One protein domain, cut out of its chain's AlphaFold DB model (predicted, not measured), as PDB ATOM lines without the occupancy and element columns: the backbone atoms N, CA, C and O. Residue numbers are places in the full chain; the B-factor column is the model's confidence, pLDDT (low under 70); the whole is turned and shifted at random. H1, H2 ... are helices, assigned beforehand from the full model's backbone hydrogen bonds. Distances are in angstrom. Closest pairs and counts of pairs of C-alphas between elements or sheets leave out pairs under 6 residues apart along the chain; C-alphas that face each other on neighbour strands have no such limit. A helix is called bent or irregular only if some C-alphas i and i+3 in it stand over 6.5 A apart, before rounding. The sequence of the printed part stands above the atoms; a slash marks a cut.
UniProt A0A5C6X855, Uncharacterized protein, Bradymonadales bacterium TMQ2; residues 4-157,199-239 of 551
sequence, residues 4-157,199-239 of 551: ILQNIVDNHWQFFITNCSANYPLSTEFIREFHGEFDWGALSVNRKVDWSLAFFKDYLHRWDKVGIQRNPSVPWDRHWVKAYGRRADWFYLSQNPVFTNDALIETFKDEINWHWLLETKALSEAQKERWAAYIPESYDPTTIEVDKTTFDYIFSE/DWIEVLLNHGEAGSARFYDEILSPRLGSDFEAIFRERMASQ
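AT A GLANCE: This is residues 4 to 157 and 199 to 239 of the 551 residues of an uncharacterized protein of Bradymonadales bacterium TMQ2 (UniProt A0A5C6X855). A chain wound in stacked turns makes a long body with two rough rows of short helices: H2, H4, H6, H8 and H11 follow one another in one row, and H16, H3, H5, H7 and H10 stand loosely side by side in the other. At one end H15 crosses H2, with H14 packed on H15 and H1 nearby; H12 lies at the other end, and a long link leads from it to H13, where residues 142 to 149 and 151 to 157 stick out from the body. The printed part has 195 residues with sixteen named helices, H1 to H16 in order along the chain, and no named strand; the class is all helix. The outline is elongated, with spans of 60 by 38 by 33 A, and the whole is only just compact, close to loose, with a radius of gyration of the C-alphas of 19.6 A.

HOW THE PARTS SIT: The hub, and the longest helix by residues, is H15, residues 208 to 224. It has a kink of 35 degrees near residue 218 and is irregular, but only just: C-alphas 218 and 221 are 6.7 A apart. With residues 212 to 216 alone it touches H2, residues 13 to 23, about perpendicular at 81 degrees; the closest C-alphas, of Ser 212 and Asn 19, are 6.3 A apart. With residues 211 to 215 alone it touches H14, residues 199 to 205, at a steep tilt of 60 degrees, opposite ways, closest at C-alphas 211 and 204, 5.8 A. With residues 220 to 224 alone it only just touches H1, residues 4 to 11, with 3 pairs of C-alphas within 8 A, closest at C-alphas 223 and 5, 6.7 A. H2 touches H4, residues 40 to 44, closest at C-alphas 22 and 42, 4.5 A. H4 touches H6, residues 65 to 70, at C-alphas 44 and 67, 4.9 A. H6 touches H8, residues 90 to 94, at C-alphas 69 and 93, 5.2 A. H8 touches H11, residues 114 to 119, at C-alphas 94 and 117, 4.8 A. H9, residues 97 to 100, only just touches H11, with 3 pairs of C-alphas within 8 A, closest at C-alphas 100 and 117, 7.5 A. H3, residues 28 to 33, is close to but not clearly touching H16, residues 228 to 239, at a shallow tilt of 7 degrees, the same way; their closest C-alphas, 30 and 229, are 7.8 A apart. H3 is likewise close to but not clearly touching H5, residues 53 to 58, at 8 degrees, the same way, with C-alphas 28 and 55 closest at 7.1 A. H7, residues 78 to 87, is irregular, with C-alphas 83 and 86 at 9.0 A; it is close to but not clearly touching H5, closest at C-alphas 80 and 53, 6.8 A, and H10, residues 102 to 108, closest at C-alphas 78 and 104, 6.5 A. H12, residues 125 to 130, is close to but not clearly touching H10, closest at C-alphas 127 and 102, 7.8 A. H13, residues 148 to 156, touches no helix. Every O i to N i+4 pair is within hydrogen-bond range in H1 to H6, H8, H10 to H12, H14 and H16; the counts are 4 of 6 in H7, 4 of 5 in H13 and 10 of 13 in H15, and H9 is too short for such a pair.

IN THESE COORDINATES: H15 is 21.7 A from first to last C-alpha, H16 16.2 A, H2 15.3 A and H7 14.3 A. H1 begins at C-alpha 4, (40.124, -19.226, 2.035), and H16 ends at C-alpha 239, (24.098, -16.059, 14.555).

THE WHOLE: The two C-alphas farthest apart, of Glu 137 and Ser 238, are 62.1 A apart. Residues 158 to 198 are not printed, and C-alphas 157 and 199 are 26.1 A apart across the cut. The link from H12 to H13, residues 131 to 147, is long. The mean pLDDT of the printed part is 73.4, with 58 residues under 70, among them 136 to 157 and 199 to 214.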
ATOM      1  N   ILE A   4      41.061 -19.096   3.160       70.81
ATOM      2  CA  ILE A   4      40.124 -19.226   2.035       70.81
ATOM      3  C   ILE A   4      38.798 -19.777   2.557       70.81
ATOM      4  O   ILE A   4      37.741 -19.236   2.242       70.81
ATOM      5  N   LEU A   5      38.856 -20.812   3.403       75.75
ATOM      6  CA  LEU A   5      37.667 -21.362   4.053       75.75
ATOM      7  C   LEU A   5      36.966 -20.315   4.934       75.75
ATOM      8  O   LEU A   5      35.745 -20.213   4.893       75.75
ATOM      9  N   GLN A   6      37.727 -19.497   5.665       76.75
ATOM     10  CA  GLN A   6      37.210 -18.369   6.448       76.75
ATOM     11  C   GLN A   6      36.488 -17.350   5.578       76.75
ATOM     12  O   GLN A   6      35.341 -17.029   5.864       76.75
ATOM     13  N   ASN A   7      37.094 -16.925   4.470       73.12
ATOM     14  CA  ASN A   7      36.446 -16.003   3.545       73.12
ATOM     15  C   ASN A   7      35.132 -16.567   2.968       73.12
ATOM     16  O   ASN A   7      34.144 -15.845   2.872       73.12
ATOM     17  N   ILE A   8      35.105 -17.858   2.616       70.50
ATOM     18  CA  ILE A   8      33.900 -18.525   2.097       70.50
ATOM     19  C   ILE A   8      32.802 -18.582   3.165       70.50
ATOM     20  O   ILE A   8      31.662 -18.226   2.887       70.50
ATOM     21  N   VAL A   9      33.128 -19.003   4.388       76.38
ATOM     22  CA  VAL A   9      32.156 -19.081   5.493       76.38
ATOM     23  C   VAL A   9      31.637 -17.693   5.878       76.38
ATOM     24  O   VAL A   9      30.460 -17.544   6.219       76.38
ATOM     25  N   ASP A  10      32.493 -16.673   5.807       68.50
ATOM     26  CA  ASP A  10      32.132 -15.325   6.224       68.50
ATOM     27  C   ASP A  10      31.270 -14.587   5.207       68.50
ATOM     28  O   ASP A  10      30.264 -13.992   5.609       68.50
ATOM     29  N   ASN A  11      31.627 -14.688   3.925       65.88
ATOM     30  CA  ASN A  11      31.050 -13.885   2.847       65.88
ATOM     31  C   ASN A  11      30.130 -14.678   1.904       65.88
ATOM     32  O   ASN A  11      29.359 -14.083   1.157       65.88
ATOM     33  N   HIS A  12      30.172 -16.014   1.936       65.62
ATOM     34  CA  HIS A  12      29.436 -16.889   1.012       65.62
ATOM     35  C   HIS A  12      28.784 -18.078   1.738       65.62
ATOM     36  O   HIS A  12      28.866 -19.224   1.292       65.62
ATOM     37  N   TRP A  13      28.122 -17.807   2.867       73.75
ATOM     38  CA  TRP A  13      27.522 -18.834   3.729       73.75
ATOM     39  C   TRP A  13      26.534 -19.749   2.996       73.75
ATOM     40  O   TRP A  13      26.665 -20.967   3.078       73.75
ATOM     41  N   GLN A  14      25.600 -19.191   2.221       65.94
ATOM     42  CA  GLN A  14      24.623 -19.999   1.484       65.94
ATOM     43  C   GLN A  14      25.308 -20.953   0.502       65.94
ATOM     44  O   GLN A  14      25.002 -22.138   0.447       65.94
ATOM     45  N   PHE A  15      26.303 -20.453  -0.226       69.06
ATOM     46  CA  PHE A  15      27.088 -21.259  -1.153       69.06
ATOM     47  C   PHE A  15      27.871 -22.364  -0.433       69.06
ATOM     48  O   PHE A  15      27.921 -23.503  -0.904       69.06
ATOM     49  N   PHE A  16      28.456 -22.055   0.727       78.31
ATOM     50  CA  PHE A  16      29.113 -23.038   1.582       78.31
ATOM     51  C   PHE A  16      28.144 -24.146   2.016       78.31
ATOM     52  O   PHE A  16      28.467 -25.330   1.880       78.31
ATOM     53  N   ILE A  17      26.946 -23.773   2.469       79.50
ATOM     54  CA  ILE A  17      25.910 -24.709   2.904       79.50
ATOM     55  C   ILE A  17      25.366 -25.545   1.760       79.50
ATOM     56  O   ILE A  17      25.322 -26.761   1.912       79.50
ATOM     57  N   THR A  18      25.027 -24.968   0.611       76.50
ATOM     58  CA  THR A  18      24.562 -25.724  -0.562       76.50
ATOM     59  C   THR A  18      25.610 -26.754  -1.009       76.50
ATOM     60  O   THR A  18      25.284 -27.922  -1.218       76.50
ATOM     61  N   ASN A  19      26.900 -26.392  -1.058       80.19
ATOM     62  CA  ASN A  19      27.952 -27.345  -1.440       80.19
ATOM     63  C   ASN A  19      28.154 -28.462  -0.406       80.19
ATOM     64  O   ASN A  19      28.342 -29.619  -0.789       80.19
ATOM     65  N   CYS A  20      28.118 -28.141   0.890       86.88
ATOM     66  CA  CYS A  20      28.212 -29.153   1.943       86.88
ATOM     67  C   CYS A  20      26.956 -30.035   1.989       86.88
ATOM     68  O   CYS A  20      27.074 -31.245   2.159       86.88
ATOM     69  N   SER A  21      25.775 -29.466   1.743       85.44
ATOM     70  CA  SER A  21      24.503 -30.186   1.621       85.44
ATOM     71  C   SER A  21      24.571 -31.235   0.518       85.44
ATOM     72  O   SER A  21      24.175 -32.369   0.748       85.44
ATOM     73  N   ALA A  22      25.150 -30.911  -0.639       84.25
ATOM     74  CA  ALA A  22      25.283 -31.858  -1.747       84.25
ATOM     75  C   ALA A  22      26.402 -32.900  -1.571       84.25
ATOM     76  O   ALA A  22      26.313 -33.986  -2.143       84.25
ATOM     77  N   ASN A  23      27.464 -32.601  -0.811       86.31
ATOM     78  CA  ASN A  23      28.709 -33.378  -0.908       86.31
ATOM     79  C   ASN A  23      29.360 -33.797   0.422       86.31
ATOM     80  O   ASN A  23      30.284 -34.618   0.390       86.31
ATOM     81  N   TYR A  24      28.942 -33.265   1.573       90.06
ATOM     82  CA  TYR A  24      29.493 -33.631   2.885       90.06
ATOM     83  C   TYR A  24      28.771 -34.872   3.448       90.06
ATOM     84  O   TYR A  24      27.556 -34.993   3.269       90.06
ATOM     85  N   PRO A  25      29.468 -35.815   4.119       91.81
ATOM     86  CA  PRO A  25      28.846 -36.970   4.778       91.81
ATOM     87  C   PRO A  25      28.124 -36.552   6.072       91.81
ATOM     88  O   PRO A  25      28.594 -36.811   7.178       91.81
ATOM     89  N   LEU A  26      27.003 -35.851   5.928       90.44
ATOM     90  CA  LEU A  26      26.207 -35.356   7.047       90.44
ATOM     91  C   LEU A  26      25.534 -36.517   7.787       90.44
ATOM     92  O   LEU A  26      24.903 -37.377   7.167       90.44
ATOM     93  N   SER A  27      25.651 -36.530   9.117       91.44
ATOM     94  CA  SER A  27      24.925 -37.489   9.949       91.44
ATOM     95  C   SER A  27      23.438 -37.137  10.015       91.44
ATOM     96  O   SER A  27      23.048 -35.966   9.991       91.44
ATOM     97  N   THR A  28      22.587 -38.156  10.133       88.38
ATOM     98  CA  THR A  28      21.141 -37.976  10.290       88.38
ATOM     99  C   THR A  28      20.806 -37.137  11.524       88.38
ATOM    100  O   THR A  28      19.899 -36.309  11.485       88.38
ATOM    101  N   GLU A  29      21.542 -37.315  12.620       86.75
ATOM    102  CA  GLU A  29      21.388 -36.537  13.849       86.75
ATOM    103  C   GLU A  29      21.685 -35.054  13.613       86.75
ATOM    104  O   GLU A  29      20.918 -34.202  14.063       86.75
ATOM    105  N   PHE A  30      22.748 -34.747  12.866       86.50
ATOM    106  CA  PHE A  30      23.113 -33.370  12.544       86.50
ATOM    107  C   PHE A  30      22.077 -32.700  11.637       86.50
ATOM    108  O   PHE A  30      21.676 -31.565  11.896       86.50
ATOM    109  N   ILE A  31      21.583 -33.417  10.620       83.12
ATOM    110  CA  ILE A  31      20.502 -32.913   9.760       83.12
ATOM    111  C   ILE A  31      19.238 -32.670  10.585       83.12
ATOM    112  O   ILE A  31      18.622 -31.626  10.431       83.12
ATOM    113  N   ARG A  32      18.864 -33.572  11.502       79.12
ATOM    114  CA  ARG A  32      17.689 -33.371  12.368       79.12
ATOM    115  C   ARG A  32      17.807 -32.120  13.236       79.12
ATOM    116  O   ARG A  32      16.834 -31.381  13.385       79.12
ATOM    117  N   GLU A  33      18.987 -31.875  13.797       78.25
ATOM    118  CA  GLU A  33      19.236 -30.715  14.654       78.25
ATOM    119  C   GLU A  33      19.146 -29.381  13.894       78.25
ATOM    120  O   GLU A  33      18.643 -28.399  14.442       78.25
ATOM    121  N   PHE A  34      19.583 -29.350  12.632       72.50
ATOM    122  CA  PHE A  34      19.680 -28.132  11.817       72.50
ATOM    123  C   PHE A  34      18.865 -28.197  10.518       72.50
ATOM    124  O   PHE A  34      19.215 -27.575   9.522       72.50
ATOM    125  N   HIS A  35      17.761 -28.939  10.519       65.44
ATOM    126  CA  HIS A  35      16.960 -29.237   9.324       65.44
ATOM    127  C   HIS A  35      16.443 -27.986   8.588       65.44
ATOM    128  O   HIS A  35      16.245 -28.032   7.377       65.44
ATOM    129  N   GLY A  36      16.219 -26.878   9.304       64.19
ATOM    130  CA  GLY A  36      15.783 -25.601   8.726       64.19
ATOM    131  C   GLY A  36      16.891 -24.807   8.031       64.19
ATOM    132  O   GLY A  36      16.592 -23.856   7.327       64.19
ATOM    133  N   GLU A  37      18.151 -25.196   8.212       70.00
ATOM    134  CA  GLU A  37      19.316 -24.445   7.733       70.00
ATOM    135  C   GLU A  37      19.921 -25.045   6.455       70.00
ATOM    136  O   GLU A  37      20.811 -24.456   5.849       70.00
ATOM    137  N   PHE A  38      19.503 -26.256   6.078       72.12
ATOM    138  CA  PHE A  38      20.065 -26.978   4.944       72.12
ATOM    139  C   PHE A  38      19.277 -26.757   3.655       72.12
ATOM    140  O   PHE A  38      18.050 -26.679   3.651       72.12
ATOM    141  N   ASP A  39      20.006 -26.760   2.541       72.19
ATOM    142  CA  ASP A  39      19.433 -26.783   1.201       72.19
ATOM    143  C   ASP A  39      18.972 -28.209   0.875       72.19
ATOM    144  O   ASP A  39      19.776 -29.110   0.613       72.19
ATOM    145  N   TRP A  40      17.658 -28.425   0.922       74.06
ATOM    146  CA  TRP A  40      17.065 -29.742   0.709       74.06
ATOM    147  C   TRP A  40      17.153 -30.228  -0.738       74.06
ATOM    148  O   TRP A  40      17.235 -31.439  -0.961       74.06
ATOM    149  N   GLY A  41      17.221 -29.321  -1.717       74.62
ATOM    150  CA  GLY A  41      17.481 -29.683  -3.110       74.62
ATOM    151  C   GLY A  41      18.880 -30.271  -3.264       74.62
ATOM    152  O   GLY A  41      19.054 -31.362  -3.810       74.62
ATOM    153  N   ALA A  42      19.874 -29.610  -2.670       77.00
ATOM    154  CA  ALA A  42      21.247 -30.097  -2.631       77.00
ATOM    155  C   ALA A  42      21.396 -31.390  -1.807       77.00
ATOM    156  O   ALA A  42      22.050 -32.332  -2.254       77.00
ATOM    157  N   LEU A  43      20.755 -31.493  -0.637       81.62
ATOM    158  CA  LEU A  43      20.757 -32.730   0.158       81.62
ATOM    159  C   LEU A  43      20.166 -33.920  -0.616       81.62
ATOM    160  O   LEU A  43      20.640 -35.046  -0.464       81.62
ATOM    161  N   SER A  44      19.162 -33.686  -1.468       84.00
ATOM    162  CA  SER A  44      18.479 -34.738  -2.237       84.00
ATOM    163  C   SER A  44      19.397 -35.475  -3.212       84.00
ATOM    164  O   SER A  44      19.195 -36.660  -3.481       84.00
ATOM    165  N   VAL A  45      20.442 -34.807  -3.707       84.19
ATOM    166  CA  VAL A  45      21.456 -35.408  -4.589       84.19
ATOM    167  C   VAL A  45      22.676 -35.943  -3.831       84.19
ATOM    168  O   VAL A  45      23.561 -36.557  -4.434       84.19
ATOM    169  N   ASN A  46      22.731 -35.771  -2.507       87.75
ATOM    170  CA  ASN A  46      23.878 -36.186  -1.714       87.75
ATOM    171  C   ASN A  46      23.981 -37.716  -1.638       87.75
ATOM    172  O   ASN A  46      23.080 -38.433  -1.195       87.75
ATOM    173  N   ARG A  47      25.130 -38.230  -2.076       90.69
ATOM    174  CA  ARG A  47      25.432 -39.668  -2.141       90.69
ATOM    175  C   ARG A  47      26.065 -40.232  -0.867       90.69
ATOM    176  O   ARG A  47      26.373 -41.419  -0.813       90.69
ATOM    177  N   LYS A  48      26.327 -39.380   0.127       91.00
ATOM    178  CA  LYS A  48      27.102 -39.697   1.337       91.00
ATOM    179  C   LYS A  48      26.275 -39.650   2.626       91.00
ATOM    180  O   LYS A  48      26.823 -39.964   3.680       91.00
ATOM    181  N   VAL A  49      25.000 -39.264   2.554       90.88
ATOM    182  CA  VAL A  49      24.070 -39.306   3.695       90.88
ATOM    183  C   VAL A  49      23.442 -40.691   3.846       90.88
ATOM    184  O   VAL A  49      23.409 -41.480   2.898       90.88
ATOM    185  N   ASP A  50      22.941 -40.989   5.043       90.62
ATOM    186  CA  ASP A  50      22.201 -42.225   5.290       90.62
ATOM    187  C   ASP A  50      20.783 -42.135   4.716       90.62
ATOM    188  O   ASP A  50      19.908 -41.477   5.273       90.62
ATOM    189  N   TRP A  51      20.537 -42.850   3.620       92.12
ATOM    190  CA  TRP A  51      19.209 -43.027   3.037       92.12
ATOM    191  C   TRP A  51      18.469 -44.187   3.710       92.12
ATOM    192  O   TRP A  51      18.053 -45.148   3.058       92.12
ATOM    193  N   SER A  52      18.296 -44.123   5.031       90.06
ATOM    194  CA  SER A  52      17.402 -45.044   5.730       90.06
ATOM    195  C   SER A  52      15.946 -44.640   5.494       90.06
ATOM    196  O   SER A  52      15.594 -43.461   5.477       90.06
ATOM    197  N   LEU A  53      15.061 -45.629   5.317       82.38
ATOM    198  CA  LEU A  53      13.648 -45.355   5.026       82.38
ATOM    199  C   LEU A  53      12.966 -44.562   6.155       82.38
ATOM    200  O   LEU A  53      12.039 -43.802   5.898       82.38
ATOM    201  N   ALA A  54      13.420 -44.738   7.400       80.88
ATOM    202  CA  ALA A  54      12.934 -43.972   8.544       80.88
ATOM    203  C   ALA A  54      13.319 -42.489   8.427       80.88
ATOM    204  O   ALA A  54      12.441 -41.637   8.469       80.88
ATOM    205  N   PHE A  55      14.602 -42.188   8.194       83.00
ATOM    206  CA  PHE A  55      15.062 -40.810   8.015       83.00
ATOM    207  C   PHE A  55      14.399 -40.124   6.819       83.00
ATOM    208  O   PHE A  55      13.978 -38.975   6.902       83.00
ATOM    209  N   PHE A  56      14.258 -40.849   5.714       80.50
ATOM    210  CA  PHE A  56      13.581 -40.347   4.531       80.50
ATOM    211  C   PHE A  56      12.144 -39.906   4.807       80.50
ATOM    212  O   PHE A  56      11.740 -38.828   4.377       80.50
ATOM    213  N   LYS A  57      11.393 -40.732   5.546       72.06
ATOM    214  CA  LYS A  57      10.002 -40.456   5.911       72.06
ATOM    215  C   LYS A  57       9.863 -39.233   6.810       72.06
ATOM    216  O   LYS A  57       8.936 -38.463   6.584       72.06
ATOM    217  N   ASP A  58      10.790 -39.028   7.750       74.31
ATOM    218  CA  ASP A  58      10.790 -37.859   8.647       74.31
ATOM    219  C   ASP A  58      10.764 -36.527   7.863       74.31
ATOM    220  O   ASP A  58      10.211 -35.538   8.338       74.31
ATOM    221  N   TYR A  59      11.321 -36.505   6.643       69.62
ATOM    222  CA  TYR A  59      11.470 -35.300   5.817       69.62
ATOM    223  C   TYR A  59      10.918 -35.444   4.396       69.62
ATOM    224  O   TYR A  59      11.338 -34.733   3.486       69.62
ATOM    225  N   LEU A  60       9.950 -36.343   4.193       68.19
ATOM    226  CA  LEU A  60       9.437 -36.705   2.868       68.19
ATOM    227  C   LEU A  60       9.002 -35.498   2.010       68.19
ATOM    228  O   LEU A  60       9.126 -35.541   0.790       68.19
ATOM    229  N   HIS A  61       8.467 -34.451   2.646       63.56
ATOM    230  CA  HIS A  61       7.979 -33.226   2.001       63.56
ATOM    231  C   HIS A  61       9.096 -32.258   1.589       63.56
ATOM    232  O   HIS A  61       8.888 -31.436   0.705       63.56
ATOM    233  N   ARG A  62      10.275 -32.349   2.214       64.69
ATOM    234  CA  ARG A  62      11.384 -31.424   1.956       64.69
ATOM    235  C   ARG A  62      12.279 -31.879   0.820       64.69
ATOM    236  O   ARG A  62      12.929 -31.054   0.193       64.69
ATOM    237  N   TRP A  63      12.335 -33.183   0.568       73.69
ATOM    238  CA  TRP A  63      13.190 -33.712  -0.480       73.69
ATOM    239  C   TRP A  63      12.745 -33.251  -1.867       73.69
ATOM    240  O   TRP A  63      11.574 -33.370  -2.236       73.69
ATOM    241  N   ASP A  64      13.710 -32.800  -2.665       75.12
ATOM    242  CA  ASP A  64      13.491 -32.503  -4.068       75.12
ATOM    243  C   ASP A  64      13.182 -33.787  -4.841       75.12
ATOM    244  O   ASP A  64      13.902 -34.796  -4.780       75.12
ATOM    245  N   LYS A  65      12.085 -33.733  -5.598       70.38
ATOM    246  CA  LYS A  65      11.534 -34.903  -6.277       70.38
ATOM    247  C   LYS A  65      12.478 -35.425  -7.347       70.38
ATOM    248  O   LYS A  65      12.578 -36.640  -7.525       70.38
ATOM    249  N   VAL A  66      13.139 -34.537  -8.083       75.06
ATOM    250  CA  VAL A  66      14.025 -34.919  -9.188       75.06
ATOM    251  C   VAL A  66      15.341 -35.462  -8.631       75.06
ATOM    252  O   VAL A  66      15.798 -36.526  -9.057       75.06
ATOM    253  N   GLY A  67      15.909 -34.783  -7.634       74.38
ATOM    254  CA  GLY A  67      17.158 -35.131  -6.968       74.38
ATOM    255  C   GLY A  67      17.120 -36.528  -6.360       74.38
ATOM    256  O   GLY A  67      17.951 -37.362  -6.714       74.38
ATOM    257  N   ILE A  68      16.106 -36.833  -5.543       83.50
ATOM    258  CA  ILE A  68      15.920 -38.158  -4.920       83.50
ATOM    259  C   ILE A  68      15.829 -39.276  -5.962       83.50
ATOM    260  O   ILE A  68      16.477 -40.318  -5.845       83.50
ATOM    261  N   GLN A  69      15.020 -39.071  -7.001       83.12
ATOM    262  CA  GLN A  69      14.753 -40.103  -8.002       83.12
ATOM    263  C   GLN A  69      15.955 -40.379  -8.890       83.12
ATOM    264  O   GLN A  69      16.133 -41.515  -9.322       83.12
ATOM    265  N   ARG A  70      16.817 -39.384  -9.111       79.38
ATOM    266  CA  ARG A  70      18.067 -39.537  -9.863       79.38
ATOM    267  C   ARG A  70      19.253 -39.947  -8.989       79.38
ATOM    268  O   ARG A  70      20.284 -40.342  -9.532       79.38
ATOM    269  N   ASN A  71      19.129 -39.877  -7.665       84.56
ATOM    270  CA  ASN A  71      20.207 -40.205  -6.745       84.56
ATOM    271  C   ASN A  71      20.432 -41.732  -6.690       84.56
ATOM    272  O   ASN A  71      19.557 -42.475  -6.236       84.56
ATOM    273  N   PRO A  72      21.601 -42.237  -7.126       84.88
ATOM    274  CA  PRO A  72      21.885 -43.672  -7.140       84.88
ATOM    275  C   PRO A  72      22.214 -44.239  -5.749       84.88
ATOM    276  O   PRO A  72      22.410 -45.443  -5.610       84.88
ATOM    277  N   SER A  73      22.336 -43.390  -4.727       89.75
ATOM    278  CA  SER A  73      22.580 -43.808  -3.344       89.75
ATOM    279  C   SER A  73      21.292 -44.000  -2.548       89.75
ATOM    280  O   SER A  73      21.333 -44.618  -1.485       89.75
ATOM    281  N   VAL A  74      20.151 -43.543  -3.077       89.75
ATOM    282  CA  VAL A  74      18.839 -43.943  -2.567       89.75
ATOM    283  C   VAL A  74      18.648 -45.422  -2.919       89.75
ATOM    284  O   VAL A  74      18.732 -45.789  -4.094       89.75
ATOM    285  N   PRO A  75      18.402 -46.307  -1.939       86.25
ATOM    286  CA  PRO A  75      18.523 -47.751  -2.130       86.25
ATOM    287  C   PRO A  75      17.340 -48.382  -2.879       86.25
ATOM    288  O   PRO A  75      17.200 -49.600  -2.800       86.25
ATOM    289  N   TRP A  76      16.501 -47.567  -3.545       85.94
ATOM    290  CA  TRP A  76      15.256 -47.904  -4.248       85.94
ATOM    291  C   TRP A  76      14.951 -49.401  -4.251       85.94
ATOM    292  O   TRP A  76      15.365 -50.135  -5.138       85.94
ATOM    293  N   ASP A  77      14.238 -49.866  -3.232       84.81
ATOM    294  CA  ASP A  77      13.676 -51.207  -3.171       84.81
ATOM    295  C   ASP A  77      12.142 -51.135  -3.281       84.81
ATOM    296  O   ASP A  77      11.537 -50.063  -3.390       84.81
ATOM    297  N   ARG A  78      11.470 -52.288  -3.225       81.19
ATOM    298  CA  ARG A  78      10.003 -52.322  -3.248       81.19
ATOM    299  C   ARG A  78       9.376 -51.507  -2.106       81.19
ATOM    300  O   ARG A  78       8.274 -50.997  -2.287       81.19
ATOM    301  N   HIS A  79      10.010 -51.418  -0.938       82.00
ATOM    302  CA  HIS A  79       9.488 -50.653   0.197       82.00
ATOM    303  C   HIS A  79       9.656 -49.150  -0.022       82.00
ATOM    304  O   HIS A  79       8.731 -48.405   0.275       82.00
ATOM    305  N   TRP A  80      10.776 -48.726  -0.598       85.56
ATOM    306  CA  TRP A  80      11.063 -47.351  -0.992       85.56
ATOM    307  C   TRP A  80      10.130 -46.847  -2.079       85.56
ATOM    308  O   TRP A  80       9.481 -45.828  -1.880       85.56
ATOM    309  N   VAL A  81       9.983 -47.584  -3.183       80.75
ATOM    310  CA  VAL A  81       9.060 -47.194  -4.263       80.75
ATOM    311  C   VAL A  81       7.625 -47.115  -3.733       80.75
ATOM    312  O   VAL A  81       6.897 -46.180  -4.046       80.75
ATOM    313  N   LYS A  82       7.222 -48.039  -2.849       72.50
ATOM    314  CA  LYS A  82       5.911 -47.976  -2.186       72.50
ATOM    315  C   LYS A  82       5.763 -46.801  -1.223       72.50
ATOM    316  O   LYS A  82       4.684 -46.228  -1.166       72.50
ATOM    317  N   ALA A  83       6.797 -46.489  -0.447       68.62
ATOM    318  CA  ALA A  83       6.782 -45.384   0.509       68.62
ATOM    319  C   ALA A  83       6.846 -44.017  -0.182       68.62
ATOM    320  O   ALA A  83       6.351 -43.046   0.371       68.62
ATOM    321  N   TYR A  84       7.446 -43.949  -1.371       74.19
ATOM    322  CA  TYR A  84       7.451 -42.762  -2.220       74.19
ATOM    323  C   TYR A  84       6.160 -42.628  -3.043       74.19
ATOM    324  O   TYR A  84       5.736 -41.523  -3.374       74.19
ATOM    325  N   GLY A  85       5.517 -43.761  -3.337       69.19
ATOM    326  CA  GLY A  85       4.158 -43.874  -3.856       69.19
ATOM    327  C   GLY A  85       3.895 -43.066  -5.119       69.19
ATOM    328  O   GLY A  85       4.651 -43.152  -6.077       69.19
ATOM    329  N   ARG A  86       2.808 -42.287  -5.147       65.62
ATOM    330  CA  ARG A  86       2.420 -41.448  -6.300       65.62
ATOM    331  C   ARG A  86       3.377 -40.282  -6.564       65.62
ATOM    332  O   ARG A  86       3.224 -39.627  -7.588       65.62
ATOM    333  N   ARG A  87       4.345 -40.012  -5.679       62.38
ATOM    334  CA  ARG A  87       5.420 -39.038  -5.947       62.38
ATOM    335  C   ARG A  87       6.497 -39.618  -6.869       62.38
ATOM    336  O   ARG A  87       7.327 -38.859  -7.363       62.38
ATOM    337  N   ALA A  88       6.465 -40.932  -7.111       74.75
ATOM    338  CA  ALA A  88       7.282 -41.596  -8.111       74.75
ATOM    339  C   ALA A  88       6.907 -41.114  -9.516       74.75
ATOM    340  O   ALA A  88       5.833 -41.412 -10.039       74.75
ATOM    341  N   ASP A  89       7.834 -40.396 -10.126       79.06
ATOM    342  CA  ASP A  89       7.859 -40.102 -11.541       79.06
ATOM    343  C   ASP A  89       8.727 -41.153 -12.245       79.06
ATOM    344  O   ASP A  89       9.962 -41.191 -12.155       79.06
ATOM    345  N   TRP A  90       8.044 -42.030 -12.975       82.56
ATOM    346  CA  TRP A  90       8.658 -43.132 -13.699       82.56
ATOM    347  C   TRP A  90       9.622 -42.671 -14.793       82.56
ATOM    348  O   TRP A  90      10.508 -43.443 -15.161       82.56
ATOM    349  N   PHE A  91       9.531 -41.427 -15.272       79.38
ATOM    350  CA  PHE A  91      10.524 -40.852 -16.178       79.38
ATOM    351  C   PHE A  91      11.892 -40.719 -15.497       79.38
ATOM    352  O   PHE A  91      12.897 -41.165 -16.055       79.38
ATOM    353  N   TYR A  92      11.949 -40.150 -14.290       78.12
ATOM    354  CA  TYR A  92      13.209 -39.944 -13.568       78.12
ATOM    355  C   TYR A  92      13.725 -41.231 -12.921       78.12
ATOM    356  O   TYR A  92      14.922 -41.512 -12.997       78.12
ATOM    357  N   LEU A  93      12.841 -42.054 -12.348       82.62
ATOM    358  CA  LEU A  93      13.233 -43.338 -11.752       82.62
ATOM    359  C   LEU A  93      13.797 -44.319 -12.778       82.62
ATOM    360  O   LEU A  93      14.766 -45.014 -12.484       82.62
ATOM    361  N   SER A  94      13.246 -44.352 -13.995       84.94
ATOM    362  CA  SER A  94      13.756 -45.240 -15.049       84.94
ATOM    363  C   SER A  94      15.137 -44.822 -15.556       84.94
ATOM    364  O   SER A  94      15.858 -45.646 -16.101       84.94
ATOM    365  N   GLN A  95      15.541 -43.566 -15.346       80.00
ATOM    366  CA  GLN A  95      16.903 -43.101 -15.630       80.00
ATOM    367  C   GLN A  95      17.888 -43.433 -14.502       80.00
ATOM    368  O   GLN A  95      19.099 -43.271 -14.675       80.00
ATOM    369  N   ASN A  96      17.403 -43.888 -13.343       82.81
ATOM    370  CA  ASN A  96      18.261 -44.236 -12.222       82.81
ATOM    371  C   ASN A  96      18.871 -45.631 -12.438       82.81
ATOM    372  O   ASN A  96      18.136 -46.616 -12.546       82.81
ATOM    373  N   PRO A  97      20.209 -45.770 -12.437       78.75
ATOM    374  CA  PRO A  97      20.856 -47.064 -12.648       78.75
ATOM    375  C   PRO A  97      20.491 -48.114 -11.587       78.75
ATOM    376  O   PRO A  97      20.564 -49.309 -11.874       78.75
ATOM    377  N   VAL A  98      20.057 -47.709 -10.386       81.38
ATOM    378  CA  VAL A  98      19.591 -48.630  -9.330       81.38
ATOM    379  C   VAL A  98      18.356 -49.425  -9.771       81.38
ATOM    380  O   VAL A  98      18.176 -50.572  -9.357       81.38
ATOM    381  N   PHE A  99      17.546 -48.876 -10.682       78.50
ATOM    382  CA  PHE A  99      16.331 -49.524 -11.179       78.50
ATOM    383  C   PHE A  99      16.595 -50.713 -12.125       78.50
ATOM    384  O   PHE A  99      15.662 -51.367 -12.580       78.50
ATOM    385  N   THR A 100      17.863 -51.058 -12.378       80.50
ATOM    386  CA  THR A 100      18.260 -52.245 -13.162       80.50
ATOM    387  C   THR A 100      18.200 -53.573 -12.397       80.50
ATOM    388  O   THR A 100      18.555 -54.626 -12.931       80.50
ATOM    389  N   ASN A 101      17.739 -53.555 -11.145       85.12
ATOM    390  CA  ASN A 101      17.528 -54.748 -10.332       85.12
ATOM    391  C   ASN A 101      16.337 -55.579 -10.848       85.12
ATOM    392  O   ASN A 101      15.203 -55.105 -10.854       85.12
ATOM    393  N   ASP A 102      16.563 -56.853 -11.181       87.69
ATOM    394  CA  ASP A 102      15.524 -57.762 -11.696       87.69
ATOM    395  C   ASP A 102      14.272 -57.865 -10.807       87.69
ATOM    396  O   ASP A 102      13.172 -58.037 -11.327       87.69
ATOM    397  N   ALA A 103      14.403 -57.766  -9.480       87.06
ATOM    398  CA  ALA A 103      13.259 -57.820  -8.571       87.06
ATOM    399  C   ALA A 103      12.394 -56.550  -8.641       87.06
ATOM    400  O   ALA A 103      11.171 -56.633  -8.509       87.06
ATOM    401  N   LEU A 104      13.015 -55.385  -8.858       86.56
ATOM    402  CA  LEU A 104      12.304 -54.128  -9.095       86.56
ATOM    403  C   LEU A 104      11.647 -54.139 -10.465       86.56
ATOM    404  O   LEU A 104      10.457 -53.858 -10.553       86.56
ATOM    405  N   ILE A 105      12.400 -54.534 -11.495       90.31
ATOM    406  CA  ILE A 105      11.892 -54.628 -12.863       90.31
ATOM    407  C   ILE A 105      10.681 -55.559 -12.910       90.31
ATOM    408  O   ILE A 105       9.636 -55.162 -13.397       90.31
ATOM    409  N   GLU A 106      10.759 -56.760 -12.331       90.50
ATOM    410  CA  GLU A 106       9.615 -57.682 -12.286       90.50
ATOM    411  C   GLU A 106       8.392 -57.074 -11.584       90.50
ATOM    412  O   GLU A 106       7.260 -57.315 -11.999       90.50
ATOM    413  N   THR A 107       8.620 -56.295 -10.522       87.81
ATOM    414  CA  THR A 107       7.543 -55.685  -9.733       87.81
ATOM    415  C   THR A 107       6.883 -54.514 -10.459       87.81
ATOM    416  O   THR A 107       5.681 -54.340 -10.293       87.81
ATOM    417  N   PHE A 108       7.654 -53.732 -11.222       87.88
ATOM    418  CA  PHE A 108       7.238 -52.436 -11.769       87.88
ATOM    419  C   PHE A 108       7.351 -52.335 -13.302       87.88
ATOM    420  O   PHE A 108       7.410 -51.251 -13.873       87.88
ATOM    421  N   LYS A 109       7.437 -53.472 -13.997       88.12
ATOM    422  CA  LYS A 109       7.588 -53.566 -15.461       88.12
ATOM    423  C   LYS A 109       6.513 -52.841 -16.265       88.12
ATOM    424  O   LYS A 109       6.774 -52.507 -17.418       88.12
ATOM    425  N   ASP A 110       5.337 -52.636 -15.684       86.44
ATOM    426  CA  ASP A 110       4.212 -51.983 -16.350       86.44
ATOM    427  C   ASP A 110       4.254 -50.452 -16.170       86.44
ATOM    428  O   ASP A 110       3.607 -49.727 -16.920       86.44
ATOM    429  N   GLU A 111       5.036 -49.954 -15.209       83.75
ATOM    430  CA  GLU A 111       5.197 -48.531 -14.916       83.75
ATOM    431  C   GLU A 111       6.537 -47.950 -15.397       83.75
ATOM    432  O   GLU A 111       6.621 -46.766 -15.719       83.75
ATOM    433  N   ILE A 112       7.591 -48.771 -15.472       86.06
ATOM    434  CA  ILE A 112       8.917 -48.365 -15.958       86.06
ATOM    435  C   ILE A 112       8.838 -47.826 -17.387       86.06
ATOM    436  O   ILE A 112       8.280 -48.447 -18.295       86.06
ATOM    437  N   ASN A 113       9.543 -46.725 -17.629       86.19
ATOM    438  CA  ASN A 113       9.848 -46.293 -18.978       86.19
ATOM    439  C   ASN A 113      11.054 -47.078 -19.522       86.19
ATOM    440  O   ASN A 113      12.216 -46.747 -19.271       86.19
ATOM    441  N   TRP A 114      10.766 -48.135 -20.285       84.94
ATOM    442  CA  TRP A 114      11.766 -49.056 -20.836       84.94
ATOM    443  C   TRP A 114      12.797 -48.390 -21.745       84.94
ATOM    444  O   TRP A 114      13.947 -48.827 -21.778       84.94
ATOM    445  N   HIS A 115      12.421 -47.320 -22.448       82.19
ATOM    446  CA  HIS A 115      13.361 -46.552 -23.261       82.19
ATOM    447  C   HIS A 115      14.429 -45.897 -22.378       82.19
ATOM    448  O   HIS A 115      15.622 -46.124 -22.579       82.19
ATOM    449  N   TRP A 116      14.008 -45.160 -21.349       80.81
ATOM    450  CA  TRP A 116      14.945 -44.487 -20.451       80.81
ATOM    451  C   TRP A 116      15.779 -45.464 -19.628       80.81
ATOM    452  O   TRP A 116      16.972 -45.225 -19.443       80.81
ATOM    453  N   LEU A 117      15.202 -46.605 -19.232       83.81
ATOM    454  CA  LEU A 117      15.956 -47.671 -18.574       83.81
ATOM    455  C   LEU A 117      17.065 -48.232 -19.474       83.81
ATOM    456  O   LEU A 117      18.167 -48.501 -18.995       83.81
ATOM    457  N   LEU A 118      16.824 -48.370 -20.782       83.12
ATOM    458  CA  LEU A 118      17.842 -48.811 -21.740       83.12
ATOM    459  C   LEU A 118      18.926 -47.755 -21.983       83.12
ATOM    460  O   LEU A 118      20.103 -48.116 -22.076       83.12
ATOM    461  N   GLU A 119      18.560 -46.472 -22.039       77.12
ATOM    462  CA  GLU A 119      19.504 -45.358 -22.214       77.12
ATOM    463  C   GLU A 119      20.517 -45.248 -21.065       77.12
ATOM    464  O   GLU A 119      21.645 -44.797 -21.281       77.12
ATOM    465  N   THR A 120      20.189 -45.757 -19.868       77.94
ATOM    466  CA  THR A 120      21.166 -45.871 -18.766       77.94
ATOM    467  C   THR A 120      22.363 -46.760 -19.114       77.94
ATOM    468  O   THR A 120      23.419 -46.648 -18.490       77.94
ATOM    469  N   LYS A 121      22.212 -47.669 -20.093       80.25
ATOM    470  CA  LYS A 121      23.188 -48.707 -20.475       80.25
ATOM    471  C   LYS A 121      23.602 -49.627 -19.321       80.25
ATOM    472  O   LYS A 121      24.622 -50.306 -19.423       80.25
ATOM    473  N   ALA A 122      22.814 -49.674 -18.246       82.44
ATOM    474  CA  ALA A 122      23.106 -50.482 -17.067       82.44
ATOM    475  C   ALA A 122      22.526 -51.913 -17.143       82.44
ATOM    476  O   ALA A 122      22.982 -52.787 -16.410       82.44
ATOM    477  N   LEU A 123      21.580 -52.193 -18.054       85.19
ATOM    478  CA  LEU A 123      21.054 -53.549 -18.281       85.19
ATOM    479  C   LEU A 123      22.054 -54.446 -19.029       85.19
ATOM    480  O   LEU A 123      22.561 -54.083 -20.094       85.19
ATOM    481  N   SER A 124      22.268 -55.660 -18.517       90.12
ATOM    482  CA  SER A 124      23.046 -56.703 -19.203       90.12
ATOM    483  C   SER A 124      22.294 -57.308 -20.399       90.12
ATOM    484  O   SER A 124      21.068 -57.262 -20.461       90.12
ATOM    485  N   GLU A 125      23.009 -57.944 -21.334       88.06
ATOM    486  CA  GLU A 125      22.385 -58.618 -22.490       88.06
ATOM    487  C   GLU A 125      21.384 -59.709 -22.074       88.06
ATOM    488  O   GLU A 125      20.311 -59.812 -22.657       88.06
ATOM    489  N   ALA A 126      21.679 -60.460 -21.007       91.81
ATOM    490  CA  ALA A 126      20.759 -61.462 -20.467       91.81
ATOM    491  C   ALA A 126      19.461 -60.833 -19.929       91.81
ATOM    492  O   ALA A 126      18.383 -61.404 -20.079       91.81
ATOM    493  N   GLN A 127      19.545 -59.644 -19.323       91.88
ATOM    494  CA  GLN A 127      18.363 -58.906 -18.875       91.88
ATOM    495  C   GLN A 127      17.576 -58.342 -20.059       91.88
ATOM    496  O   GLN A 127      16.353 -58.438 -20.065       91.88
ATOM    497  N   LYS A 128      18.253 -57.815 -21.087       89.62
ATOM    498  CA  LYS A 128      17.589 -57.366 -22.321       89.62
ATOM    499  C   LYS A 128      16.833 -58.509 -22.998       89.62
ATOM    500  O   LYS A 128      15.697 -58.316 -23.407       89.62
ATOM    501  N   GLU A 129      17.423 -59.702 -23.057       90.62
ATOM    502  CA  GLU A 129      16.759 -60.898 -23.589       90.62
ATOM    503  C   GLU A 129      15.562 -61.315 -22.720       90.62
ATOM    504  O   GLU A 129      14.467 -61.534 -23.236       90.62
ATOM    505  N   ARG A 130      15.738 -61.359 -21.392       92.75
ATOM    506  CA  ARG A 130      14.672 -61.703 -20.435       92.75
ATOM    507  C   ARG A 130      13.458 -60.780 -20.548       92.75
ATOM    508  O   ARG A 130      12.326 -61.247 -20.437       92.75
ATOM    509  N   TRP A 131      13.694 -59.487 -20.749       91.31
ATOM    510  CA  TRP A 131      12.664 -58.452 -20.774       91.31
ATOM    511  C   TRP A 131      12.282 -57.995 -22.185       91.31
ATOM    512  O   TRP A 131      11.561 -57.012 -22.333       91.31
ATOM    513  N   ALA A 132      12.707 -58.723 -23.223       87.81
ATOM    514  CA  ALA A 132      12.516 -58.342 -24.623       87.81
ATOM    515  C   ALA A 132      11.052 -58.046 -24.992       87.81
ATOM    516  O   ALA A 132      10.800 -57.179 -25.817       87.81
ATOM    517  N   ALA A 133      10.085 -58.711 -24.348       87.50
ATOM    518  CA  ALA A 133       8.654 -58.482 -24.578       87.50
ATOM    519  C   ALA A 133       8.151 -57.089 -24.142       87.50
ATOM    520  O   ALA A 133       7.085 -56.671 -24.584       87.50
ATOM    521  N   TYR A 134       8.888 -56.398 -23.269       85.62
ATOM    522  CA  TYR A 134       8.555 -55.061 -22.766       85.62
ATOM    523  C   TYR A 134       9.425 -53.961 -23.388       85.62
ATOM    524  O   TYR A 134       9.099 -52.778 -23.310       85.62
ATOM    525  N   ILE A 135      10.537 -54.345 -24.020       82.12
ATOM    526  CA  ILE A 135      11.429 -53.426 -24.715       82.12
ATOM    527  C   ILE A 135      10.793 -53.055 -26.065       82.12
ATOM    528  O   ILE A 135      10.497 -53.952 -26.854       82.12
ATOM    529  N   PRO A 136      10.600 -51.759 -26.375       69.31
ATOM    530  CA  PRO A 136      10.050 -51.350 -27.664       69.31
ATOM    531  C   PRO A 136      10.938 -51.827 -28.829       69.31
ATOM    532  O   PRO A 136      12.135 -51.544 -28.840       69.31
ATOM    533  N   GLU A 137      10.359 -52.506 -29.832       60.66
ATOM    534  CA  GLU A 137      11.091 -53.008 -31.018       60.66
ATOM    535  C   GLU A 137      11.692 -51.878 -31.878       60.66
ATOM    536  O   GLU A 137      12.711 -52.059 -32.543       60.66
ATOM    537  N   SER A 138      11.082 -50.691 -31.842       56.00
ATOM    538  CA  SER A 138      11.598 -49.462 -32.441       56.00
ATOM    539  C   SER A 138      10.987 -48.257 -31.731       56.00
ATOM    540  O   SER A 138       9.764 -48.129 -31.690       56.00
ATOM    541  N   TYR A 139      11.815 -47.374 -31.181       48.34
ATOM    542  CA  TYR A 139      11.344 -46.123 -30.594       48.34
ATOM    543  C   TYR A 139      11.279 -45.041 -31.678       48.34
ATOM    544  O   TYR A 139      12.317 -44.600 -32.175       48.34
ATOM    545  N   ASP A 140      10.066 -44.634 -32.057       43.47
ATOM    546  CA  ASP A 140       9.826 -43.371 -32.756       43.47
ATOM    547  C   ASP A 140       9.496 -42.308 -31.686       43.47
ATOM    548  O   ASP A 140       8.425 -42.381 -31.074       43.47
ATOM    549  N   PRO A 141      10.385 -41.330 -31.421       40.19
ATOM    550  CA  PRO A 141      10.194 -40.327 -30.370       40.19
ATOM    551  C   PRO A 141       8.951 -39.438 -30.558       40.19
ATOM    552  O   PRO A 141       8.634 -38.650 -29.671       40.19
ATOM    553  N   THR A 142       8.239 -39.538 -31.687       39.06
ATOM    554  CA  THR A 142       7.040 -38.734 -31.977       39.06
ATOM    555  C   THR A 142       5.761 -39.220 -31.296       39.06
ATOM    556  O   THR A 142       4.770 -38.492 -31.286       39.06
ATOM    557  N   THR A 143       5.757 -40.418 -30.706       35.62
ATOM    558  CA  THR A 143       4.573 -40.986 -30.039       35.62
ATOM    559  C   THR A 143       4.845 -41.263 -28.573       35.62
ATOM    560  O   THR A 143       4.774 -42.389 -28.094       35.62
ATOM    561  N   ILE A 144       5.126 -40.197 -27.831       37.25
ATOM    562  CA  ILE A 144       4.844 -40.209 -26.405       37.25
ATOM    563  C   ILE A 144       3.456 -39.579 -26.251       37.25
ATOM    564  O   ILE A 144       3.281 -38.394 -26.536       37.25
ATOM    565  N   GLU A 145       2.462 -40.346 -25.794       38.94
ATOM    566  CA  GLU A 145       1.333 -39.754 -25.064       38.94
ATOM    567  C   GLU A 145       1.890 -39.256 -23.723       38.94
ATOM    568  O   GLU A 145       1.643 -39.838 -22.671       38.94
ATOM    569  N   VAL A 146       2.732 -38.218 -23.757       38.41
ATOM    570  CA  VAL A 146       3.004 -37.450 -22.548       38.41
ATOM    571  C   VAL A 146       1.739 -36.657 -22.310       38.41
ATOM    572  O   VAL A 146       1.237 -36.003 -23.234       38.41
ATOM    573  N   ASP A 147       1.214 -36.697 -21.091       36.53
ATOM    574  CA  ASP A 147       0.247 -35.678 -20.741       36.53
ATOM    575  C   ASP A 147       0.902 -34.301 -20.958       36.53
ATOM    576  O   ASP A 147       2.121 -34.108 -20.850       36.53
ATOM    577  N   LYS A 148       0.074 -33.342 -21.355       35.53
ATOM    578  CA  LYS A 148       0.528 -32.004 -21.723       35.53
ATOM    579  C   LYS A 148       1.291 -31.315 -20.580       35.53
ATOM    580  O   LYS A 148       2.151 -30.488 -20.841       35.53
ATOM    581  N   THR A 149       1.008 -31.682 -19.336       37.84
ATOM    582  CA  THR A 149       1.593 -31.120 -18.120       37.84
ATOM    583  C   THR A 149       3.041 -31.573 -17.936       37.84
ATOM    584  O   THR A 149       3.896 -30.751 -17.620       37.84
ATOM    585  N   THR A 150       3.359 -32.840 -18.215       37.91
ATOM    586  CA  THR A 150       4.744 -33.342 -18.222       37.91
ATOM    587  C   THR A 150       5.552 -32.761 -19.386       37.91
ATOM    588  O   THR A 150       6.726 -32.435 -19.220       37.91
ATOM    589  N   PHE A 151       4.931 -32.583 -20.561       36.66
ATOM    590  CA  PHE A 151       5.596 -31.952 -21.707       36.66
ATOM    591  C   PHE A 151       5.903 -30.470 -21.442       36.66
ATOM    592  O   PHE A 151       7.010 -30.016 -21.717       36.66
ATOM    593  N   ASP A 152       4.960 -29.729 -20.856       36.50
ATOM    594  CA  ASP A 152       5.156 -28.322 -20.501       36.50
ATOM    595  C   ASP A 152       6.205 -28.164 -19.374       36.50
ATOM    596  O   ASP A 152       7.018 -27.247 -19.441       36.50
ATOM    597  N   TYR A 153       6.275 -29.096 -18.409       38.66
ATOM    598  CA  TYR A 153       7.259 -29.089 -17.310       38.66
ATOM    599  C   TYR A 153       8.707 -29.334 -17.774       38.66
ATOM    600  O   TYR A 153       9.622 -28.625 -17.357       38.66
ATOM    601  N   ILE A 154       8.925 -30.282 -18.698       36.88
ATOM    602  CA  ILE A 154      10.259 -30.589 -19.257       36.88
ATOM    603  C   ILE A 154      10.871 -29.370 -19.973       36.88
ATOM    604  O   ILE A 154      12.092 -29.215 -19.999       36.88
ATOM    605  N   PHE A 155      10.037 -28.494 -20.542       39.03
ATOM    606  CA  PHE A 155      10.486 -27.343 -21.329       39.03
ATOM    607  C   PHE A 155      10.301 -25.982 -20.636       39.03
ATOM    608  O   PHE A 155      10.840 -24.995 -21.134       39.03
ATOM    609  N   SER A 156       9.601 -25.903 -19.496       37.91
ATOM    610  CA  SER A 156       9.483 -24.667 -18.705       37.91
ATOM    611  C   SER A 156      10.649 -24.443 -17.735       37.91
ATOM    612  O   SER A 156      10.982 -23.296 -17.458       37.91
ATOM    613  N   GLU A 157      11.278 -25.513 -17.238       33.88
ATOM    614  CA  GLU A 157      12.377 -25.453 -16.251       33.88
ATOM    615  C   GLU A 157      13.768 -25.257 -16.891       33.88
ATOM    616  O   GLU A 157      14.711 -24.804 -16.244       33.88
ATOM    617  N   ASP A 199      35.605 -13.370  -8.996       41.44
ATOM    618  CA  ASP A 199      34.996 -13.868 -10.242       41.44
ATOM    619  C   ASP A 199      34.896 -15.403 -10.362       41.44
ATOM    620  O   ASP A 199      34.075 -15.928 -11.112       41.44
ATOM    621  N   TRP A 200      35.719 -16.172  -9.642       48.16
ATOM    622  CA  TRP A 200      35.744 -17.636  -9.784       48.16
ATOM    623  C   TRP A 200      34.521 -18.321  -9.178       48.16
ATOM    624  O   TRP A 200      34.116 -19.387  -9.650       48.16
ATOM    625  N   ILE A 201      33.937 -17.717  -8.140       47.53
ATOM    626  CA  ILE A 201      32.719 -18.226  -7.510       47.53
ATOM    627  C   ILE A 201      31.561 -18.090  -8.504       47.53
ATOM    628  O   ILE A 201      30.857 -19.069  -8.722       47.53
ATOM    629  N   GLU A 202      31.440 -16.958  -9.207       43.62
ATOM    630  CA  GLU A 202      30.434 -16.771 -10.268       43.62
ATOM    631  C   GLU A 202      30.604 -17.738 -11.446       43.62
ATOM    632  O   GLU A 202      29.625 -18.258 -11.980       43.62
ATOM    633  N   VAL A 203      31.844 -18.042 -11.834       41.50
ATOM    634  CA  VAL A 203      32.110 -19.038 -12.882       41.50
ATOM    635  C   VAL A 203      31.663 -20.436 -12.438       41.50
ATOM    636  O   VAL A 203      31.031 -21.149 -13.211       41.50
ATOM    637  N   LEU A 204      31.913 -20.825 -11.185       45.31
ATOM    638  CA  LEU A 204      31.460 -22.112 -10.644       45.31
ATOM    639  C   LEU A 204      29.938 -22.185 -10.456       45.31
ATOM    640  O   LEU A 204      29.364 -23.251 -10.683       45.31
ATOM    641  N   LEU A 205      29.286 -21.066 -10.114       43.28
ATOM    642  CA  LEU A 205      27.823 -20.951 -10.036       43.28
ATOM    643  C   LEU A 205      27.145 -21.264 -11.385       43.28
ATOM    644  O   LEU A 205      26.054 -21.825 -11.404       43.28
ATOM    645  N   ASN A 206      27.816 -20.993 -12.509       41.34
ATOM    646  CA  ASN A 206      27.281 -21.212 -13.859       41.34
ATOM    647  C   ASN A 206      27.479 -22.642 -14.418       41.34
ATOM    648  O   ASN A 206      27.090 -22.910 -15.556       41.34
ATOM    649  N   HIS A 207      28.088 -23.575 -13.672       43.72
ATOM    650  CA  HIS A 207      28.509 -24.889 -14.199       43.72
ATOM    651  C   HIS A 207      27.730 -26.117 -13.674       43.72
ATOM    652  O   HIS A 207      28.110 -27.254 -13.970       43.72
ATOM    653  N   GLY A 208      26.618 -25.920 -12.957       50.12
ATOM    654  CA  GLY A 208      25.707 -26.999 -12.541       50.12
ATOM    655  C   GLY A 208      26.314 -28.036 -11.573       50.12
ATOM    656  O   GLY A 208      27.357 -27.814 -10.958       50.12
ATOM    657  N   GLU A 209      25.658 -29.198 -11.440       47.59
ATOM    658  CA  GLU A 209      25.964 -30.254 -10.447       47.59
ATOM    659  C   GLU A 209      27.429 -30.748 -10.504       47.59
ATOM    660  O   GLU A 209      28.077 -30.941  -9.473       47.59
ATOM    661  N   ALA A 210      28.001 -30.877 -11.709       52.59
ATOM    662  CA  ALA A 210      29.389 -31.307 -11.902       52.59
ATOM    663  C   ALA A 210      30.418 -30.247 -11.458       52.59
ATOM    664  O   ALA A 210      31.503 -30.602 -10.992       52.59
ATOM    665  N   GLY A 211      30.080 -28.959 -11.580       58.62
ATOM    666  CA  GLY A 211      30.906 -27.854 -11.090       58.62
ATOM    667  C   GLY A 211      30.936 -27.790  -9.562       58.62
ATOM    668  O   GLY A 211      32.012 -27.649  -8.980       58.62
ATOM    669  N   SER A 212      29.783 -27.983  -8.914       63.31
ATOM    670  CA  SER A 212      29.672 -28.002  -7.446       63.31
ATOM    671  C   SER A 212      30.431 -29.175  -6.816       63.31
ATOM    672  O   SER A 212      31.225 -28.963  -5.900       63.31
ATOM    673  N   ALA A 213      30.271 -30.398  -7.338       66.81
ATOM    674  CA  ALA A 213      30.984 -31.568  -6.814       66.81
ATOM    675  C   ALA A 213      32.510 -31.408  -6.925       66.81
ATOM    676  O   ALA A 213      33.250 -31.667  -5.975       66.81
ATOM    677  N   ARG A 214      32.986 -30.900  -8.069       69.94
ATOM    678  CA  ARG A 214      34.411 -30.646  -8.294       69.94
ATOM    679  C   ARG A 214      34.955 -29.554  -7.378       69.94
ATOM    680  O   ARG A 214      36.030 -29.724  -6.810       69.94
ATOM    681  N   PHE A 215      34.220 -28.455  -7.209       76.06
ATOM    682  CA  PHE A 215      34.595 -27.406  -6.264       76.06
ATOM    683  C   PHE A 215      34.691 -27.949  -4.841       76.06
ATOM    684  O   PHE A 215      35.666 -27.681  -4.135       76.06
ATOM    685  N   TYR A 216      33.707 -28.745  -4.425       82.62
ATOM    686  CA  TYR A 216      33.746 -29.366  -3.117       82.62
ATOM    687  C   TYR A 216      34.987 -30.259  -2.970       82.62
ATOM    688  O   TYR A 216      35.742 -30.080  -2.021       82.62
ATOM    689  N   ASP A 217      35.249 -31.167  -3.909       80.00
ATOM    690  CA  ASP A 217      36.357 -32.121  -3.797       80.00
ATOM    691  C   ASP A 217      37.748 -31.465  -3.910       80.00
ATOM    692  O   ASP A 217      38.669 -31.856  -3.189       80.00
ATOM    693  N   GLU A 218      37.920 -30.460  -4.773       79.31
ATOM    694  CA  GLU A 218      39.217 -29.805  -5.013       79.31
ATOM    695  C   GLU A 218      39.501 -28.650  -4.034       79.31
ATOM    696  O   GLU A 218      40.662 -28.385  -3.702       79.31
ATOM    697  N   ILE A 219      38.463 -27.952  -3.556       78.00
ATOM    698  CA  ILE A 219      38.613 -26.726  -2.760       78.00
ATOM    699  C   ILE A 219      38.142 -26.905  -1.317       78.00
ATOM    700  O   ILE A 219      38.940 -26.672  -0.403       78.00
ATOM    701  N   LEU A 220      36.886 -27.302  -1.093       81.12
ATOM    702  CA  LEU A 220      36.309 -27.344   0.258       81.12
ATOM    703  C   LEU A 220      36.794 -28.549   1.069       81.12
ATOM    704  O   LEU A 220      37.315 -28.375   2.164       81.12
ATOM    705  N   SER A 221      36.662 -29.759   0.532       87.38
ATOM    706  CA  SER A 221      36.980 -31.031   1.190       87.38
ATOM    707  C   SER A 221      38.406 -31.066   1.768       87.38
ATOM    708  O   SER A 221      38.549 -31.380   2.953       87.38
ATOM    709  N   PRO A 222      39.466 -30.635   1.042       84.81
ATOM    710  CA  PRO A 222      40.827 -30.618   1.585       84.81
ATOM    711  C   PRO A 222      41.032 -29.620   2.734       84.81
ATOM    712  O   PRO A 222      41.998 -29.747   3.484       84.81
ATOM    713  N   ARG A 223      40.156 -28.613   2.857       83.62
ATOM    714  CA  ARG A 223      40.232 -27.534   3.857       83.62
ATOM    715  C   ARG A 223      39.279 -27.744   5.034       83.62
ATOM    716  O   ARG A 223      39.544 -27.219   6.109       83.62
ATOM    717  N   LEU A 224      38.195 -28.497   4.832       82.12
ATOM    718  CA  LEU A 224      37.165 -28.789   5.830       82.12
ATOM    719  C   LEU A 224      37.618 -29.791   6.891       82.12
ATOM    720  O   LEU A 224      37.203 -29.677   8.041       82.12
ATOM    721  N   GLY A 225      38.433 -30.785   6.523       70.00
ATOM    722  CA  GLY A 225      38.803 -31.862   7.445       70.00
ATOM    723  C   GLY A 225      37.571 -32.525   8.087       70.00
ATOM    724  O   GLY A 225      36.577 -32.799   7.416       70.00
ATOM    725  N   SER A 226      37.624 -32.758   9.401       65.31
ATOM    726  CA  SER A 226      36.494 -33.221  10.227       65.31
ATOM    727  C   SER A 226      35.642 -32.080  10.805       65.31
ATOM    728  O   SER A 226      34.755 -32.333  11.614       65.31
ATOM    729  N   ASP A 227      35.910 -30.830  10.427       76.56
ATOM    730  CA  ASP A 227      35.506 -29.667  11.221       76.56
ATOM    731  C   ASP A 227      34.220 -28.997  10.722       76.56
ATOM    732  O   ASP A 227      33.790 -28.019  11.325       76.56
ATOM    733  N   PHE A 228      33.565 -29.516   9.671       86.69
ATOM    734  CA  PHE A 228      32.310 -28.950   9.146       86.69
ATOM    735  C   PHE A 228      31.279 -28.712  10.251       86.69
ATOM    736  O   PHE A 228      30.803 -27.592  10.407       86.69
ATOM    737  N   GLU A 229      30.959 -29.743  11.039       85.75
ATOM    738  CA  GLU A 229      29.941 -29.633  12.086       85.75
ATOM    739  C   GLU A 229      30.346 -28.613  13.161       85.75
ATOM    740  O   GLU A 229      29.490 -27.911  13.694       85.75
ATOM    741  N   ALA A 230      31.642 -28.490  13.465       86.44
ATOM    742  CA  ALA A 230      32.154 -27.518  14.427       86.44
ATOM    743  C   ALA A 230      32.065 -26.083  13.886       86.44
ATOM    744  O   ALA A 230      31.537 -25.215  14.575       86.44
ATOM    745  N   ILE A 231      32.501 -25.858  12.641       85.06
ATOM    746  CA  ILE A 231      32.403 -24.575  11.930       85.06
ATOM    747  C   ILE A 231      30.939 -24.152  11.827       85.06
ATOM    748  O   ILE A 231      30.592 -23.012  12.125       85.06
ATOM    749  N   PHE A 232      30.068 -25.088  11.454       85.56
ATOM    750  CA  PHE A 232      28.639 -24.853  11.346       85.56
ATOM    751  C   PHE A 232      28.038 -24.496  12.706       85.56
ATOM    752  O   PHE A 232      27.365 -23.479  12.831       85.56
ATOM    753  N   ARG A 233      28.319 -25.268  13.761       81.56
ATOM    754  CA  ARG A 233      27.829 -24.974  15.117       81.56
ATOM    755  C   ARG A 233      28.356 -23.650  15.655       81.56
ATOM    756  O   ARG A 233      27.598 -22.934  16.296       81.56
ATOM    757  N   GLU A 234      29.616 -23.309  15.407       81.31
ATOM    758  CA  GLU A 234      30.200 -22.020  15.786       81.31
ATOM    759  C   GLU A 234      29.508 -20.867  15.048       81.31
ATOM    760  O   GLU A 234      29.100 -19.877  15.665       81.31
ATOM    761  N   ARG A 235      29.275 -21.033  13.742       75.31
ATOM    762  CA  ARG A 235      28.526 -20.081  12.922       75.31
ATOM    763  C   ARG A 235      27.103 -19.904  13.441       75.31
ATOM    764  O   ARG A 235      26.712 -18.783  13.747       75.31
ATOM    765  N   MET A 236      26.366 -20.989  13.644       68.00
ATOM    766  CA  MET A 236      25.001 -20.935  14.165       68.00
ATOM    767  C   MET A 236      24.951 -20.380  15.587       68.00
ATOM    768  O   MET A 236      24.051 -19.615  15.918       68.00
ATOM    769  N   ALA A 237      25.927 -20.701  16.439       60.78
ATOM    770  CA  ALA A 237      26.019 -20.143  17.783       60.78
ATOM    771  C   ALA A 237      26.304 -18.635  17.764       60.78
ATOM    772  O   ALA A 237      25.802 -17.927  18.631       60.78
ATOM    773  N   SER A 238      27.081 -18.131  16.800       54.59
ATOM    774  CA  SER A 238      27.302 -16.688  16.623       54.59
ATOM    775  C   SER A 238      26.084 -15.972  16.029       54.59
ATOM    776  O   SER A 238      25.761 -14.878  16.482       54.59
ATOM    777  N   GLN A 239      25.351 -16.601  15.103       50.41
ATOM    778  CA  GLN A 239      24.098 -16.059  14.555       50.41
ATOM    779  C   GLN A 239      22.945 -16.073  15.568       50.41
ATOM    780  O   GLN A 239      22.129 -15.160  15.580       50.41
TER     781      GLN A 239